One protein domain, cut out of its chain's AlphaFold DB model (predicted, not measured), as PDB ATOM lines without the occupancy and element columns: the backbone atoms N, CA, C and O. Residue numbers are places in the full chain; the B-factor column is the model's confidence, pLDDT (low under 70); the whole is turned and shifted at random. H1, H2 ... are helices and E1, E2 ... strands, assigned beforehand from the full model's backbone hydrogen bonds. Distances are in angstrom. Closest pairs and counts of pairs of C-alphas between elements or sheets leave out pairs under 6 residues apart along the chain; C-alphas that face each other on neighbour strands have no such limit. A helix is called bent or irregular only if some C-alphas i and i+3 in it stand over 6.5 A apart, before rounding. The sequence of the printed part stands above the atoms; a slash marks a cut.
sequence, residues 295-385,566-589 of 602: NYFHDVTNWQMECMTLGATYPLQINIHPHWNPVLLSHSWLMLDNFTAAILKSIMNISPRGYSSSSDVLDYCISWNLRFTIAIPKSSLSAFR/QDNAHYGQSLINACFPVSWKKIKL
ATOM      1  N   ASN A 295      53.078  91.298  90.202       59.25
ATOM      2  CA  ASN A 295      52.911  91.406  88.754       59.25
ATOM      3  C   ASN A 295      51.626  90.716  88.278       59.25
ATOM      4  O   ASN A 295      50.867  91.345  87.563       59.25
ATOM      5  N   TYR A 296      51.306  89.500  88.744       66.06
ATOM      6  CA  TYR A 296      50.027  88.842  88.430       66.06
ATOM      7  C   TYR A 296      48.832  89.668  88.918       66.06
ATOM      8  O   TYR A 296      47.858  89.833  88.186       66.06
ATOM      9  N   PHE A 297      48.915  90.234  90.131       65.50
ATOM     10  CA  PHE A 297      47.873  91.135  90.630       65.50
ATOM     11  C   PHE A 297      47.702  92.334  89.689       65.50
ATOM     12  O   PHE A 297      46.574  92.675  89.352       65.50
ATOM     13  N   HIS A 298      48.794  92.950  89.224       63.91
ATOM     14  CA  HIS A 298      48.729  94.063  88.275       63.91
ATOM     15  C   HIS A 298      48.213  93.634  86.893       63.91
ATOM     16  O   HIS A 298      47.291  94.264  86.394       63.91
ATOM     17  N   ASP A 299      48.729  92.553  86.310       65.44
ATOM     18  CA  ASP A 299      48.360  92.050  84.983       65.44
ATOM     19  C   ASP A 299      46.883  91.643  84.923       65.44
ATOM     20  O   ASP A 299      46.175  92.009  83.984       65.44
ATOM     21  N   VAL A 300      46.383  90.932  85.942       68.44
ATOM     22  CA  VAL A 300      44.963  90.570  86.004       68.44
ATOM     23  C   VAL A 300      44.100  91.755  86.428       68.44
ATOM     24  O   VAL A 300      43.007  91.874  85.892       68.44
ATOM     25  N   THR A 301      44.559  92.673  87.290       64.88
ATOM     26  CA  THR A 301      43.813  93.925  87.536       64.88
ATOM     27  C   THR A 301      43.705  94.735  86.245       64.88
ATOM     28  O   THR A 301      42.627  95.215  85.930       64.88
ATOM     29  N   ASN A 302      44.765  94.838  85.443       64.75
ATOM     30  CA  ASN A 302      44.734  95.517  84.149       64.75
ATOM     31  C   ASN A 302      43.784  94.802  83.178       64.75
ATOM     32  O   ASN A 302      42.953  95.460  82.567       64.75
ATOM     33  N   TRP A 303      43.817  93.467  83.092       73.38
ATOM     34  CA  TRP A 303      42.877  92.694  82.266       73.38
ATOM     35  C   TRP A 303      41.419  92.816  82.740       73.38
ATOM     36  O   TRP A 303      40.512  92.977  81.924       73.38
ATOM     37  N   GLN A 304      41.179  92.795  84.054       67.62
ATOM     38  CA  GLN A 304      39.877  93.093  84.653       67.62
ATOM     39  C   GLN A 304      39.437  94.500  84.274       67.62
ATOM     40  O   GLN A 304      38.302  94.680  83.863       67.62
ATOM     41  N   MET A 305      40.327  95.484  84.357       62.94
ATOM     42  CA  MET A 305      40.041  96.872  84.009       62.94
ATOM     43  C   MET A 305      39.826  97.043  82.488       62.94
ATOM     44  O   MET A 305      38.957  97.797  82.070       62.94
ATOM     45  N   GLU A 306      40.478  96.261  81.629       63.81
ATOM     46  CA  GLU A 306      40.147  96.190  80.196       63.81
ATOM     47  C   GLU A 306      38.778  95.525  79.940       63.81
ATOM     48  O   GLU A 306      38.087  95.870  78.982       63.81
ATOM     49  N   CYS A 307      38.339  94.620  80.822       62.00
ATOM     50  CA  CYS A 307      37.023  93.973  80.764       62.00
ATOM     51  C   CYS A 307      35.902  94.754  81.494       62.00
ATOM     52  O   CYS A 307      34.727  94.509  81.230       62.00
ATOM     53  N   MET A 308      36.231  95.678  82.411       58.41
ATOM     54  CA  MET A 308      35.288  96.318  83.351       58.41
ATOM     55  C   MET A 308      35.374  97.853  83.408       58.41
ATOM     56  O   MET A 308      34.388  98.485  83.777       58.41
ATOM     57  N   THR A 309      36.494  98.491  83.044       46.38
ATOM     58  CA  THR A 309      36.716  99.961  83.130       46.38
ATOM     59  C   THR A 309      36.214 100.735  81.913       46.38
ATOM     60  O   THR A 309      36.350 101.952  81.831       46.38
ATOM     61  N   LEU A 310      35.382 100.093  81.098       44.09
ATOM     62  CA  LEU A 310      34.211 100.767  80.526       44.09
ATOM     63  C   LEU A 310      33.096 100.968  81.588       44.09
ATOM     64  O   LEU A 310      31.916 101.071  81.255       44.09
ATOM     65  N   GLY A 311      33.497 101.096  82.863       35.25
ATOM     66  CA  GLY A 311      32.738 101.151  84.119       35.25
ATOM     67  C   GLY A 311      31.903 102.412  84.332       35.25
ATOM     68  O   GLY A 311      31.653 102.818  85.461       35.25
ATOM     69  N   ALA A 312      31.451 103.005  83.231       35.66
ATOM     70  CA  ALA A 312      30.157 103.667  83.157       35.66
ATOM     71  C   ALA A 312      29.062 102.683  82.680       35.66
ATOM     72  O   ALA A 312      27.998 103.105  82.223       35.66
ATOM     73  N   THR A 313      29.290 101.365  82.792       43.09
ATOM     74  CA  THR A 313      28.202 100.418  83.046       43.09
ATOM     75  C   THR A 313      27.425 100.959  84.233       43.09
ATOM     76  O   THR A 313      27.942 101.004  85.347       43.09
ATOM     77  N   TYR A 314      26.179 101.362  84.008       44.91
ATOM     78  CA  TYR A 314      25.239 101.474  85.109       44.91
ATOM     79  C   TYR A 314      25.171 100.079  85.744       44.91
ATOM     80  O   TYR A 314      24.739  99.156  85.043       44.91
ATOM     81  N   PRO A 315      25.549  99.880  87.024       50.28
ATOM     82  CA  PRO A 315      24.921  98.808  87.766       50.28
ATOM     83  C   PRO A 315      23.436  99.150  87.707       50.28
ATOM     84  O   PRO A 315      23.005 100.180  88.233       50.28
ATOM     85  N   LEU A 316      22.669  98.360  86.954       52.31
ATOM     86  CA  LEU A 316      21.221  98.501  86.936       52.31
ATOM     87  C   LEU A 316      20.810  98.408  88.403       52.31
ATOM     88  O   LEU A 316      21.089  97.388  89.032       52.31
ATOM     89  N   GLN A 317      20.249  99.490  88.961       50.09
ATOM     90  CA  GLN A 317      19.864  99.571  90.375       50.09
ATOM     91  C   GLN A 317      18.598  98.743  90.598       50.09
ATOM     92  O   GLN A 317      17.502  99.232  90.865       50.09
ATOM     93  N   ILE A 318      18.800  97.444  90.422       51.91
ATOM     94  CA  ILE A 318      17.920  96.342  90.719       51.91
ATOM     95  C   ILE A 318      17.820  96.354  92.237       51.91
ATOM     96  O   ILE A 318      18.656  95.800  92.942       51.91
ATOM     97  N   ASN A 319      16.810  97.067  92.735       48.84
ATOM     98  CA  ASN A 319      16.496  97.201  94.158       48.84
ATOM     99  C   ASN A 319      15.825  95.906  94.667       48.84
ATOM    100  O   ASN A 319      14.735  95.905  95.235       48.84
ATOM    101  N   ILE A 320      16.473  94.785  94.359       53.38
ATOM    102  CA  ILE A 320      16.089  93.417  94.656       53.38
ATOM    103  C   ILE A 320      17.339  92.802  95.266       53.38
ATOM    104  O   ILE A 320      18.319  92.584  94.561       53.38
ATOM    105  N   HIS A 321      17.298  92.522  96.563       57.44
ATOM    106  CA  HIS A 321      18.181  91.523  97.147       57.44
ATOM    107  C   HIS A 321      17.521  90.169  96.861       57.44
ATOM    108  O   HIS A 321      16.458  89.906  97.431       57.44
ATOM    109  N   PRO A 322      18.043  89.335  95.945       61.34
ATOM    110  CA  PRO A 322      17.390  88.081  95.614       61.34
ATOM    111  C   PRO A 322      17.513  87.144  96.814       61.34
ATOM    112  O   PRO A 322      18.606  86.742  97.204       61.34
ATOM    113  N   HIS A 323      16.390  86.796  97.439       70.69
ATOM    114  CA  HIS A 323      16.381  85.853  98.556       70.69
ATOM    115  C   HIS A 323      16.551  84.419  98.036       70.69
ATOM    116  O   HIS A 323      15.601  83.640  97.955       70.69
ATOM    117  N   TRP A 324      17.786  84.081  97.654       78.62
ATOM    118  CA  TRP A 324      18.145  82.773  97.122       78.62
ATOM    119  C   TRP A 324      17.756  81.654  98.081       78.62
ATOM    120  O   TRP A 324      18.137  81.625  99.251       78.62
ATOM    121  N   ASN A 325      17.023  80.679  97.548       80.12
ATOM    122  CA  ASN A 325      16.618  79.506  98.300       80.12
ATOM    123  C   ASN A 325      17.870  78.734  98.792       80.12
ATOM    124  O   ASN A 325      18.673  78.298  97.961       80.12
ATOM    125  N   PRO A 326      18.047  78.493 100.105       83.69
ATOM    126  CA  PRO A 326      19.238  77.818 100.623       83.69
ATOM    127  C   PRO A 326      19.378  76.372 100.115       83.69
ATOM    128  O   PRO A 326      20.497  75.876 100.004       83.69
ATOM    129  N   VAL A 327      18.282  75.709  99.721       83.94
ATOM    130  CA  VAL A 327      18.323  74.397  99.047       83.94
ATOM    131  C   VAL A 327      18.963  74.522  97.659       83.94
ATOM    132  O   VAL A 327      19.796  73.698  97.283       83.94
ATOM    133  N   LEU A 328      18.635  75.586  96.918       84.62
ATOM    134  CA  LEU A 328      19.218  75.884  95.609       84.62
ATOM    135  C   LEU A 328      20.731  76.110  95.737       84.62
ATOM    136  O   LEU A 328      21.487  75.444  95.025       84.62
ATOM    137  N   LEU A 329      21.175  76.941  96.685       86.94
ATOM    138  CA  LEU A 329      22.602  77.169  96.961       86.94
ATOM    139  C   LEU A 329      23.327  75.892  97.437       86.94
ATOM    140  O   LEU A 329      24.468  75.635  97.053       86.94
ATOM    141  N   SER A 330      22.663  75.043  98.226       87.56
ATOM    142  CA  SER A 330      23.266  73.821  98.783       87.56
ATOM    143  C   SER A 330      23.406  72.678  97.773       87.56
ATOM    144  O   SER A 330      24.329  71.868  97.885       87.56
ATOM    145  N   HIS A 331      22.505  72.572  96.791       84.62
ATOM    146  CA  HIS A 331      22.406  71.395  95.915       84.62
ATOM    147  C   HIS A 331      22.728  71.646  94.435       84.62
ATOM    148  O   HIS A 331      23.044  70.688  93.723       84.62
ATOM    149  N   SER A 332      22.676  72.891  93.962       85.50
ATOM    150  CA  SER A 332      22.824  73.191  92.531       85.50
ATOM    151  C   SER A 332      24.271  73.465  92.119       85.50
ATOM    152  O   SER A 332      25.153  73.735  92.939       85.50
ATOM    153  N   TRP A 333      24.512  73.399  90.814       86.56
ATOM    154  CA  TRP A 333      25.785  73.711  90.176       86.56
ATOM    155  C   TRP A 333      25.646  74.957  89.315       86.56
ATOM    156  O   TRP A 333      24.731  75.050  88.499       86.56
ATOM    157  N   LEU A 334      26.585  75.880  89.478       87.56
ATOM    158  CA  LEU A 334      26.791  77.005  88.590       87.56
ATOM    159  C   LEU A 334      27.556  76.515  87.356       87.56
ATOM    160  O   LEU A 334      28.689  76.033  87.453       87.56
ATOM    161  N   MET A 335      26.903  76.601  86.203       84.19
ATOM    162  CA  MET A 335      27.477  76.342  84.889       84.19
ATOM    163  C   MET A 335      27.822  77.685  84.246       84.19
ATOM    164  O   MET A 335      26.967  78.570  84.185       84.19
ATOM    165  N   LEU A 336      29.058  77.830  83.770       84.56
ATOM    166  CA  LEU A 336      29.599  79.077  83.223       84.56
ATOM    167  C   LEU A 336      30.268  78.832  81.873       84.56
ATOM    168  O   LEU A 336      30.880  77.782  81.648       84.56
ATOM    169  N   ASP A 337      30.224  79.837  81.001       82.12
ATOM    170  CA  ASP A 337      31.095  79.868  79.833       82.12
ATOM    171  C   ASP A 337      32.567  80.122  80.224       82.12
ATOM    172  O   ASP A 337      32.917  80.422  81.369       82.12
ATOM    173  N   ASN A 338      33.448  79.977  79.236       80.94
ATOM    174  CA  ASN A 338      34.897  80.116  79.368       80.94
ATOM    175  C   ASN A 338      35.340  81.465  79.975       80.94
ATOM    176  O   ASN A 338      36.261  81.499  80.796       80.94
ATOM    177  N   PHE A 339      34.724  82.557  79.528       78.44
ATOM    178  CA  PHE A 339      35.101  83.933  79.820       78.44
ATOM    179  C   PHE A 339      34.440  84.420  81.112       78.44
ATOM    180  O   PHE A 339      35.137  84.929  81.988       78.44
ATOM    181  N   THR A 340      33.147  84.139  81.310       81.62
ATOM    182  CA  THR A 340      32.461  84.404  82.586       81.62
ATOM    183  C   THR A 340      33.147  83.677  83.749       81.62
ATOM    184  O   THR A 340      33.362  84.266  84.808       81.62
ATOM    185  N   ALA A 341      33.592  82.427  83.550       85.12
ATOM    186  CA  ALA A 341      34.378  81.702  84.549       85.12
ATOM    187  C   ALA A 341      35.723  82.382  84.880       85.12
ATOM    188  O   ALA A 341      36.154  82.334  86.031       85.12
ATOM    189  N   ALA A 342      36.385  83.017  83.906       82.25
ATOM    190  CA  ALA A 342      37.619  83.771  84.137       82.25
ATOM    191  C   ALA A 342      37.347  85.096  84.869       82.25
ATOM    192  O   ALA A 342      38.040  85.401  85.838       82.25
ATOM    193  N   ILE A 343      36.296  85.828  84.481       81.00
ATOM    194  CA  ILE A 343      35.842  87.034  85.186       81.00
ATOM    195  C   ILE A 343      35.578  86.723  86.664       81.00
ATOM    196  O   ILE A 343      36.238  87.314  87.518       81.00
ATOM    197  N   LEU A 344      34.716  85.752  86.988       82.38
ATOM    198  CA  LEU A 344      34.403  85.440  88.389       82.38
ATOM    199  C   LEU A 344      35.636  84.982  89.175       82.38
ATOM    200  O   LEU A 344      35.871  85.496  90.266       82.38
ATOM    201  N   LYS A 345      36.475  84.100  88.610       82.06
ATOM    202  CA  LYS A 345      37.759  83.729  89.230       82.06
ATOM    203  C   LYS A 345      38.624  84.949  89.533       82.06
ATOM    204  O   LYS A 345      39.170  85.038  90.626       82.06
ATOM    205  N   SER A 346      38.781  85.868  88.582       78.19
ATOM    206  CA  SER A 346      39.618  87.047  88.798       78.19
ATOM    207  C   SER A 346      39.092  87.888  89.963       78.19
ATOM    208  O   SER A 346      39.863  88.256  90.839       78.19
ATOM    209  N   ILE A 347      37.779  88.134  90.030       77.75
ATOM    210  CA  ILE A 347      37.169  88.972  91.071       77.75
ATOM    211  C   ILE A 347      37.358  88.328  92.445       77.75
ATOM    212  O   ILE A 347      37.925  88.956  93.336       77.75
ATOM    213  N   MET A 348      36.962  87.059  92.591       75.56
ATOM    214  CA  MET A 348      36.991  86.345  93.874       75.56
ATOM    215  C   MET A 348      38.401  86.206  94.461       75.56
ATOM    216  O   MET A 348      38.541  86.140  95.675       75.56
ATOM    217  N   ASN A 349      39.445  86.181  93.625       68.44
ATOM    218  CA  ASN A 349      40.826  85.977  94.077       68.44
ATOM    219  C   ASN A 349      41.690  87.259  94.109       68.44
ATOM    220  O   ASN A 349      42.843  87.196  94.524       68.44
ATOM    221  N   ILE A 350      41.168  88.412  93.664       65.94
ATOM    222  CA  ILE A 350      41.903  89.702  93.608       65.94
ATOM    223  C   ILE A 350      41.195  90.774  94.438       65.94
ATOM    224  O   ILE A 350      41.842  91.564  95.123       65.94
ATOM    225  N   SER A 351      39.861  90.767  94.437       61.47
ATOM    226  CA  SER A 351      39.027  91.596  95.304       61.47
ATOM    227  C   SER A 351      37.891  90.763  95.923       61.47
ATOM    228  O   SER A 351      36.722  91.021  95.628       61.47
ATOM    229  N   PRO A 352      38.199  89.805  96.827       59.91
ATOM    230  CA  PRO A 352      37.179  89.080  97.601       59.91
ATOM    231  C   PRO A 352      36.301  90.012  98.458       59.91
ATOM    232  O   PRO A 352      35.192  89.651  98.839       59.91
ATOM    233  N   ARG A 353      36.767  91.239  98.737       56.91
ATOM    234  CA  ARG A 353      36.021  92.280  99.460       56.91
ATOM    235  C   ARG A 353      34.665  92.557  98.799       56.91
ATOM    236  O   ARG A 353      34.602  93.227  97.771       56.91
ATOM    237  N   GLY A 354      33.595  92.095  99.444       61.38
ATOM    238  CA  GLY A 354      32.205  92.286  99.011       61.38
ATOM    239  C   GLY A 354      31.457  90.992  98.685       61.38
ATOM    240  O   GLY A 354      30.240  91.039  98.542       61.38
ATOM    241  N   TYR A 355      32.149  89.851  98.624       72.44
ATOM    242  CA  TYR A 355      31.543  88.541  98.395       72.44
ATOM    243  C   TYR A 355      31.861  87.644  99.592       72.44
ATOM    244  O   TYR A 355      33.007  87.545 100.016       72.44
ATOM    245  N   SER A 356      30.835  87.028 100.166       72.81
ATOM    246  CA  SER A 356      30.894  86.221 101.395       72.81
ATOM    247  C   SER A 356      30.185  84.871 101.257       72.81
ATOM    248  O   SER A 356      30.385  83.959 102.055       72.81
ATOM    249  N   SER A 357      29.359  84.734 100.222       83.12
ATOM    250  CA  SER A 357      28.511  83.587  99.955       83.12
ATOM    251  C   SER A 357      28.330  83.368  98.450       83.12
ATOM    252  O   SER A 357      28.578  84.251  97.628       83.12
ATOM    253  N   SER A 358      27.809  82.202  98.069       84.38
ATOM    254  CA  SER A 358      27.392  81.948  96.685       84.38
ATOM    255  C   SER A 358      26.127  82.712  96.263       84.38
ATOM    256  O   SER A 358      25.854  82.758  95.066       84.38
ATOM    257  N   SER A 359      25.411  83.365  97.196       86.56
ATOM    258  CA  SER A 359      24.408  84.398  96.875       86.56
ATOM    259  C   SER A 359      25.087  85.566  96.173       86.56
ATOM    260  O   SER A 359      24.782  85.855  95.022       86.56
ATOM    261  N   ASP A 360      26.103  86.147  96.818       84.31
ATOM    262  CA  ASP A 360      26.774  87.369  96.362       84.31
ATOM    263  C   ASP A 360      27.414  87.190  94.971       84.31
ATOM    264  O   ASP A 360      27.470  88.122  94.169       84.31
ATOM    265  N   VAL A 361      27.857  85.968  94.648       84.88
ATOM    266  CA  VAL A 361      28.390  85.603  93.322       84.88
ATOM    267  C   VAL A 361      27.291  85.556  92.251       84.88
ATOM    268  O   VAL A 361      27.504  86.033  91.137       84.88
ATOM    269  N   LEU A 362      26.113  85.012  92.569       86.44
ATOM    270  CA  LEU A 362      24.962  85.009  91.658       86.44
ATOM    271  C   LEU A 362      24.380  86.420  91.488       86.44
ATOM    272  O   LEU A 362      24.042  86.820  90.372       86.44
ATOM    273  N   ASP A 363      24.336  87.196  92.569       84.56
ATOM    274  CA  ASP A 363      23.903  88.593  92.583       84.56
ATOM    275  C   ASP A 363      24.851  89.469  91.754       84.56
ATOM    276  O   ASP A 363      24.396  90.324  90.988       84.56
ATOM    277  N   TYR A 364      26.161  89.195  91.802       83.56
ATOM    278  CA  TYR A 364      27.138  89.790  90.892       83.56
ATOM    279  C   TYR A 364      26.852  89.419  89.430       83.56
ATOM    280  O   TYR A 364      26.749  90.311  88.584       83.56
ATOM    281  N   CYS A 365      26.662  88.130  89.115       83.19
ATOM    282  CA  CYS A 365      26.328  87.691  87.755       83.19
ATOM    283  C   CYS A 365      25.070  88.379  87.208       83.19
ATOM    284  O   CYS A 365      25.064  88.821  86.058       83.19
ATOM    285  N   ILE A 366      24.023  88.523  88.024       80.88
ATOM    286  CA  ILE A 366      22.793  89.225  87.642       80.88
ATOM    287  C   ILE A 366      23.056  90.722  87.449       80.88
ATOM    288  O   ILE A 366      22.655  91.264  86.415       80.88
ATOM    289  N   SER A 367      23.739  91.377  88.389       79.00
ATOM    290  CA  SER A 367      24.007  92.824  88.360       79.00
ATOM    291  C   SER A 367      24.848  93.242  87.152       79.00
ATOM    292  O   SER A 367      24.571  94.268  86.531       79.00
ATOM    293  N   TRP A 368      25.827  92.415  86.775       76.00
ATOM    294  CA  TRP A 368      26.712  92.624  85.620       76.00
ATOM    295  C   TRP A 368      26.224  91.939  84.336       76.00
ATOM    296  O   TRP A 368      26.880  92.014  83.300       76.00
ATOM    297  N   ASN A 369      25.048  91.303  84.382       77.62
ATOM    298  CA  ASN A 369      24.401  90.621  83.258       77.62
ATOM    299  C   ASN A 369      25.263  89.530  82.580       77.62
ATOM    300  O   ASN A 369      25.128  89.260  81.383       77.62
ATOM    301  N   LEU A 370      26.133  88.892  83.366       81.19
ATOM    302  CA  LEU A 370      26.969  87.772  82.944       81.19
ATOM    303  C   LEU A 370      26.107  86.542  82.633       81.19
ATOM    304  O   LEU A 370      25.058  86.339  83.245       81.19
ATOM    305  N   ARG A 371      26.558  85.699  81.697       79.06
ATOM    306  CA  ARG A 371      25.829  84.490  81.295       79.06
ATOM    307  C   ARG A 371      26.169  83.323  82.215       79.06
ATOM    308  O   ARG A 371      27.323  82.910  82.310       79.06
ATOM    309  N   PHE A 372      25.151  82.754  82.848       84.06
ATOM    310  CA  PHE A 372      25.284  81.551  83.664       84.06
ATOM    311  C   PHE A 372      24.076  80.626  83.495       84.06
ATOM    312  O   PHE A 372      23.100  80.940  82.816       84.06
ATOM    313  N   THR A 373      24.146  79.430  84.075       82.75
ATOM    314  CA  THR A 373      23.008  78.509  84.156       82.75
ATOM    315  C   THR A 373      23.092  77.711  85.452       82.75
ATOM    316  O   THR A 373      24.164  77.226  85.813       82.75
ATOM    317  N   ILE A 374      21.971  77.557  86.161       83.38
ATOM    318  CA  ILE A 374      21.910  76.787  87.410       83.38
ATOM    319  C   ILE A 374      21.385  75.377  87.114       83.38
ATOM    320  O   ILE A 374      20.231  75.194  86.732       83.38
ATOM    321  N   ALA A 375      22.236  74.368  87.301       81.31
ATOM    322  CA  ALA A 375      21.928  72.967  87.027       81.31
ATOM    323  C   ALA A 375      21.759  72.158  88.323       81.31
ATOM    324  O   ALA A 375      22.685  72.055  89.132       81.31
ATOM    325  N   ILE A 376      20.599  71.521  88.507       79.50
ATOM    326  CA  ILE A 376      20.336  70.626  89.644       79.50
ATOM    327  C   ILE A 376      20.645  69.171  89.237       79.50
ATOM    328  O   ILE A 376      20.100  68.691  88.240       79.50
ATOM    329  N   PRO A 377      21.487  68.424  89.978       77.44
ATOM    330  CA  PRO A 377      21.712  67.004  89.720       77.44
ATOM    331  C   PRO A 377      20.439  66.180  89.937       77.44
ATOM    332  O   PRO A 377      19.733  66.383  90.923       77.44
ATOM    333  N   LYS A 378      20.191  65.165  89.095       74.00
ATOM    334  CA  LYS A 378      19.027  64.265  89.245       74.00
ATOM    335  C   LYS A 378      18.944  63.613  90.637       74.00
ATOM    336  O   LYS A 378      17.850  63.412  91.151       74.00
ATOM    337  N   SER A 379      20.091  63.328  91.257       79.44
ATOM    338  CA  SER A 379      20.205  62.797  92.624       79.44
ATOM    339  C   SER A 379      19.832  63.795  93.728       79.44
ATOM    340  O   SER A 379      19.580  63.374  94.850       79.44
ATOM    341  N   SER A 380      19.799  65.097  93.438       81.81
ATOM    342  CA  SER A 380      19.428  66.153  94.388       81.81
ATOM    343  C   SER A 380      17.988  66.646  94.232       81.81
ATOM    344  O   SER A 380      17.521  67.369  95.103       81.81
ATOM    345  N   LEU A 381      17.260  66.242  93.182       77.75
ATOM    346  CA  LEU A 381      15.863  66.653  92.951       77.75
ATOM    347  C   LEU A 381      14.925  66.305  94.119       77.75
ATOM    348  O   LEU A 381      13.921  66.983  94.316       77.75
ATOM    349  N   SER A 382      15.255  65.288  94.920       79.44
ATOM    350  CA  SER A 382      14.541  64.957  96.157       79.44
ATOM    351  C   SER A 382      14.553  66.093  97.184       79.44
ATOM    352  O   SER A 382      13.538  66.297  97.831       79.44
ATOM    353  N   ALA A 383      15.635  66.872  97.294       80.62
ATOM    354  CA  ALA A 383      15.718  68.005  98.221       80.62
ATOM    355  C   ALA A 383      14.834  69.198  97.799       80.62
ATOM    356  O   ALA A 383      14.471  70.023  98.629       80.62
ATOM    357  N   PHE A 384      14.464  69.278  96.516       74.19
ATOM    358  CA  PHE A 384      13.549  70.294  95.980       74.19
ATOM    359  C   PHE A 384      12.081  69.851  96.021       74.19
ATOM    360  O   PHE A 384      11.186  70.661  95.775       74.19
ATOM    361  N   ARG A 385      11.806  68.583  96.361       73.50
ATOM    362  CA  ARG A 385      10.450  68.142  96.686       73.50
ATOM    363  C   ARG A 385      10.070  68.751  98.026       73.50
ATOM    364  O   ARG A 385      10.653  68.415  99.049       73.50
ATOM    365  N   GLN A 566      41.430  89.043  70.539       53.59
ATOM    366  CA  GLN A 566      41.054  87.688  70.954       53.59
ATOM    367  C   GLN A 566      42.219  87.025  71.721       53.59
ATOM    368  O   GLN A 566      42.004  86.345  72.720       53.59
ATOM    369  N   ASP A 567      43.446  87.364  71.331       56.38
ATOM    370  CA  ASP A 567      44.701  87.033  72.001       56.38
ATOM    371  C   ASP A 567      44.819  87.609  73.424       56.38
ATOM    372  O   ASP A 567      45.249  86.887  74.316       56.38
ATOM    373  N   ASN A 568      44.394  88.850  73.696       58.59
ATOM    374  CA  ASN A 568      44.400  89.425  75.054       58.59
ATOM    375  C   ASN A 568      43.320  88.781  75.946       58.59
ATOM    376  O   ASN A 568      43.543  88.551  77.136       58.59
ATOM    377  N   ALA A 569      42.153  88.456  75.378       62.41
ATOM    378  CA  ALA A 569      41.092  87.750  76.096       62.41
ATOM    379  C   ALA A 569      41.523  86.315  76.459       62.41
ATOM    380  O   ALA A 569      41.380  85.902  77.611       62.41
ATOM    381  N   HIS A 570      42.131  85.591  75.510       66.44
ATOM    382  CA  HIS A 570      42.748  84.281  75.755       66.44
ATOM    383  C   HIS A 570      43.964  84.373  76.681       66.44
ATOM    384  O   HIS A 570      44.160  83.463  77.485       66.44
ATOM    385  N   TYR A 571      44.748  85.455  76.621       68.94
ATOM    386  CA  TYR A 571      45.868  85.712  77.530       68.94
ATOM    387  C   TYR A 571      45.373  85.800  78.968       68.94
ATOM    388  O   TYR A 571      45.736  84.942  79.764       68.94
ATOM    389  N   GLY A 572      44.479  86.742  79.289       69.25
ATOM    390  CA  GLY A 572      43.942  86.887  80.646       69.25
ATOM    391  C   GLY A 572      43.197  85.641  81.124       69.25
ATOM    392  O   GLY A 572      43.414  85.186  82.246       69.25
ATOM    393  N   GLN A 573      42.415  84.989  80.255       70.81
ATOM    394  CA  GLN A 573      41.810  83.698  80.583       70.81
ATOM    395  C   GLN A 573      42.865  82.633  80.943       70.81
ATOM    396  O   GLN A 573      42.665  81.861  81.884       70.81
ATOM    397  N   SER A 574      43.970  82.557  80.201       71.75
ATOM    398  CA  SER A 574      45.039  81.578  80.436       71.75
ATOM    399  C   SER A 574      45.865  81.920  81.676       71.75
ATOM    400  O   SER A 574      46.186  81.018  82.441       71.75
ATOM    401  N   LEU A 575      46.120  83.208  81.918       70.88
ATOM    402  CA  LEU A 575      46.723  83.784  83.123       70.88
ATOM    403  C   LEU A 575      45.964  83.296  84.373       70.88
ATOM    404  O   LEU A 575      46.515  82.630  85.252       70.88
ATOM    405  N   ILE A 576      44.647  83.518  84.377       74.50
ATOM    406  CA  ILE A 576      43.729  83.156  85.462       74.50
ATOM    407  C   ILE A 576      43.591  81.634  85.611       74.50
ATOM    408  O   ILE A 576      43.552  81.123  86.729       74.50
ATOM    409  N   ASN A 577      43.533  80.877  84.512       71.19
ATOM    410  CA  ASN A 577      43.478  79.414  84.573       71.19
ATOM    411  C   ASN A 577      44.822  78.769  84.961       71.19
ATOM    412  O   ASN A 577      44.809  77.652  85.466       71.19
ATOM    413  N   ALA A 578      45.958  79.446  84.764       66.31
ATOM    414  CA  ALA A 578      47.271  78.967  85.195       66.31
ATOM    415  C   ALA A 578      47.496  79.146  86.706       66.31
ATOM    416  O   ALA A 578      48.130  78.292  87.317       66.31
ATOM    417  N   CYS A 579      46.960  80.213  87.312       63.22
ATOM    418  CA  CYS A 579      46.981  80.404  88.771       63.22
ATOM    419  C   CYS A 579      45.833  79.696  89.501       63.22
ATOM    420  O   CYS A 579      45.964  79.375  90.676       63.22
ATOM    421  N   PHE A 580      44.715  79.439  88.818       69.25
ATOM    422  CA  PHE A 580      43.565  78.726  89.371       69.25
ATOM    423  C   PHE A 580      43.172  77.573  88.436       69.25
ATOM    424  O   PHE A 580      42.220  77.717  87.662       69.25
ATOM    425  N   PRO A 581      43.872  76.422  88.474       65.44
ATOM    426  CA  PRO A 581      43.659  75.315  87.530       65.44
ATOM    427  C   PRO A 581      42.295  74.619  87.675       65.44
ATOM    428  O   PRO A 581      41.831  73.956  86.745       65.44
ATOM    429  N   VAL A 582      41.600  74.797  88.804       74.81
ATOM    430  CA  VAL A 582      40.240  74.278  89.021       74.81
ATOM    431  C   VAL A 582      39.269  74.901  88.007       74.81
ATOM    432  O   VAL A 582      39.115  76.119  87.925       74.81
ATOM    433  N   SER A 583      38.585  74.077  87.211       79.62
ATOM    434  CA  SER A 583      37.676  74.553  86.158       79.62
ATOM    435  C   SER A 583      36.350  75.073  86.727       79.62
ATOM    436  O   SER A 583      35.498  74.292  87.142       79.62
ATOM    437  N   TRP A 584      36.128  76.390  86.674       83.38
ATOM    438  CA  TRP A 584      34.873  77.017  87.120       83.38
ATOM    439  C   TRP A 584      33.734  76.944  86.085       83.38
ATOM    440  O   TRP A 584      32.630  77.390  86.372       83.38
ATOM    441  N   LYS A 585      33.935  76.311  84.912       84.25
ATOM    442  CA  LYS A 585      32.844  76.070  83.934       84.25
ATOM    443  C   LYS A 585      31.675  75.268  84.523       84.25
ATOM    444  O   LYS A 585      30.570  75.291  83.990       84.25
ATOM    445  N   LYS A 586      31.954  74.499  85.580       85.50
ATOM    446  CA  LYS A 586      30.992  73.726  86.361       85.50
ATOM    447  C   LYS A 586      31.484  73.648  87.806       85.50
ATOM    448  O   LYS A 586      32.329  72.813  88.120       85.50
ATOM    449  N   ILE A 587      30.932  74.482  88.681       85.94
ATOM    450  CA  ILE A 587      31.245  74.511  90.117       85.94
ATOM    451  C   ILE A 587      29.961  74.327  90.933       85.94
ATOM    452  O   ILE A 587      28.910  74.851  90.573       85.94
ATOM    453  N   LYS A 588      29.991  73.532  92.009       86.00
ATOM    454  CA  LYS A 588      28.830  73.390  92.904       86.00
ATOM    455  C   LYS A 588      28.700  74.672  93.732       86.00
ATOM    456  O   LYS A 588      29.712  75.145  94.234       86.00
ATOM    457  N   LEU A 589      27.497  75.227  93.896       86.00
ATOM    458  CA  LEU A 589      27.309  76.517  94.585       86.00
ATOM    459  C   LEU A 589      27.785  76.485  96.051       86.00
ATOM    460  O   LEU A 589      28.357  77.458  96.528       86.00
TER     461      LEU A 589
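What this domain is: This is residues 295 to 385 and 566 to 589 of the 602 residues of an uncharacterized protein of Armillaria gallica (UniProt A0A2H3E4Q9). Three crossed helices, H1, H3 and H6, pack together at one end, a small antiparallel sheet of the three strands E2, E1 and E3 follows, grazed by H4 with its residues 358 to 366, and two short helices, H2 and H5, sit side by side at the far end. A long link without a named element, residues 309 to 325, runs from H1 at the one end to H2 at the other. The printed part has 115 residues, with six named helices and three strands in the order H1 H2 E1 H3 H4 E2 H5 H6 E3; the sheet runs E2 E1 E3, antiparallel, and the class is mostly helix. The whole is compact, with a radius of gyration of the C-alphas of 15.2 A and spans of 48 by 33 by 24 A.

How they stand to each other: H1, residues 295 to 308, touches H3, residues 338 to 350, at a steep tilt of 54 degrees, opposite ways; the closest C-alphas, of Phe 297 and Ile 350, are 6.8 A apart. With residues 300 to 303 alone H1 touches H6, residues 566 to 579, where the C-alphas of Trp 303 and Gly 572 come closest, at 6.1 A. H2, residues 326 to 331, touches H5, residues 378 to 384, the closest C-alphas being those of His 331 and Ser 380, 6.2 A apart. E1, residues 333 to 336, is the inner strand: it is antiparallel to E2, residues 372 to 375, with N 335 and O 373 2.8 A apart, and to E3, residues 586 to 588, with N 334 and O 587 2.8 A apart, both within hydrogen-bond range. H3 touches H6 at a steep tilt of 51 degrees, the same way, with the C-alphas of Ala 342 and Gln 573 closest, at 5.5 A; H6 does this with residues 572 to 577 alone. H4, residues 358 to 367, only grazes the sheet, and is close to but not clearly touching H3, the closest C-alphas, of Leu 344 and Val 361, being 7.8 A apart. Every O i to N i+4 pair is within hydrogen-bond range in H1, H2, H3, H4 and H6; in irregular H5, with C-alphas 379 and 382 7.0 A apart, 0 of 3 are, beside 2 of 4 O i to N i+3 pairs.

Where its parts are: H1 begins at C-alpha 295, (52.911, 91.406, 88.754), and is 19.1 A long; H3 is 18.5 A, H4 14.1 A and H6 20.1 A. E1 begins at C-alpha 333, (25.785, 73.711, 90.176), and E3 ends at C-alpha 588, (28.830, 73.390, 92.904).

The domain as a whole: The two C-alphas farthest apart, of Asn 295 and Arg 385, are 49.1 A apart. Residues 386 to 565 are not printed, and C-alphas 385 and 566 are 44.5 A apart across the cut. Of the links printed whole, H1 to H2 is long. The mean pLDDT of the printed part is 72.2, and 44 residues are under 70, among them 304 to 322.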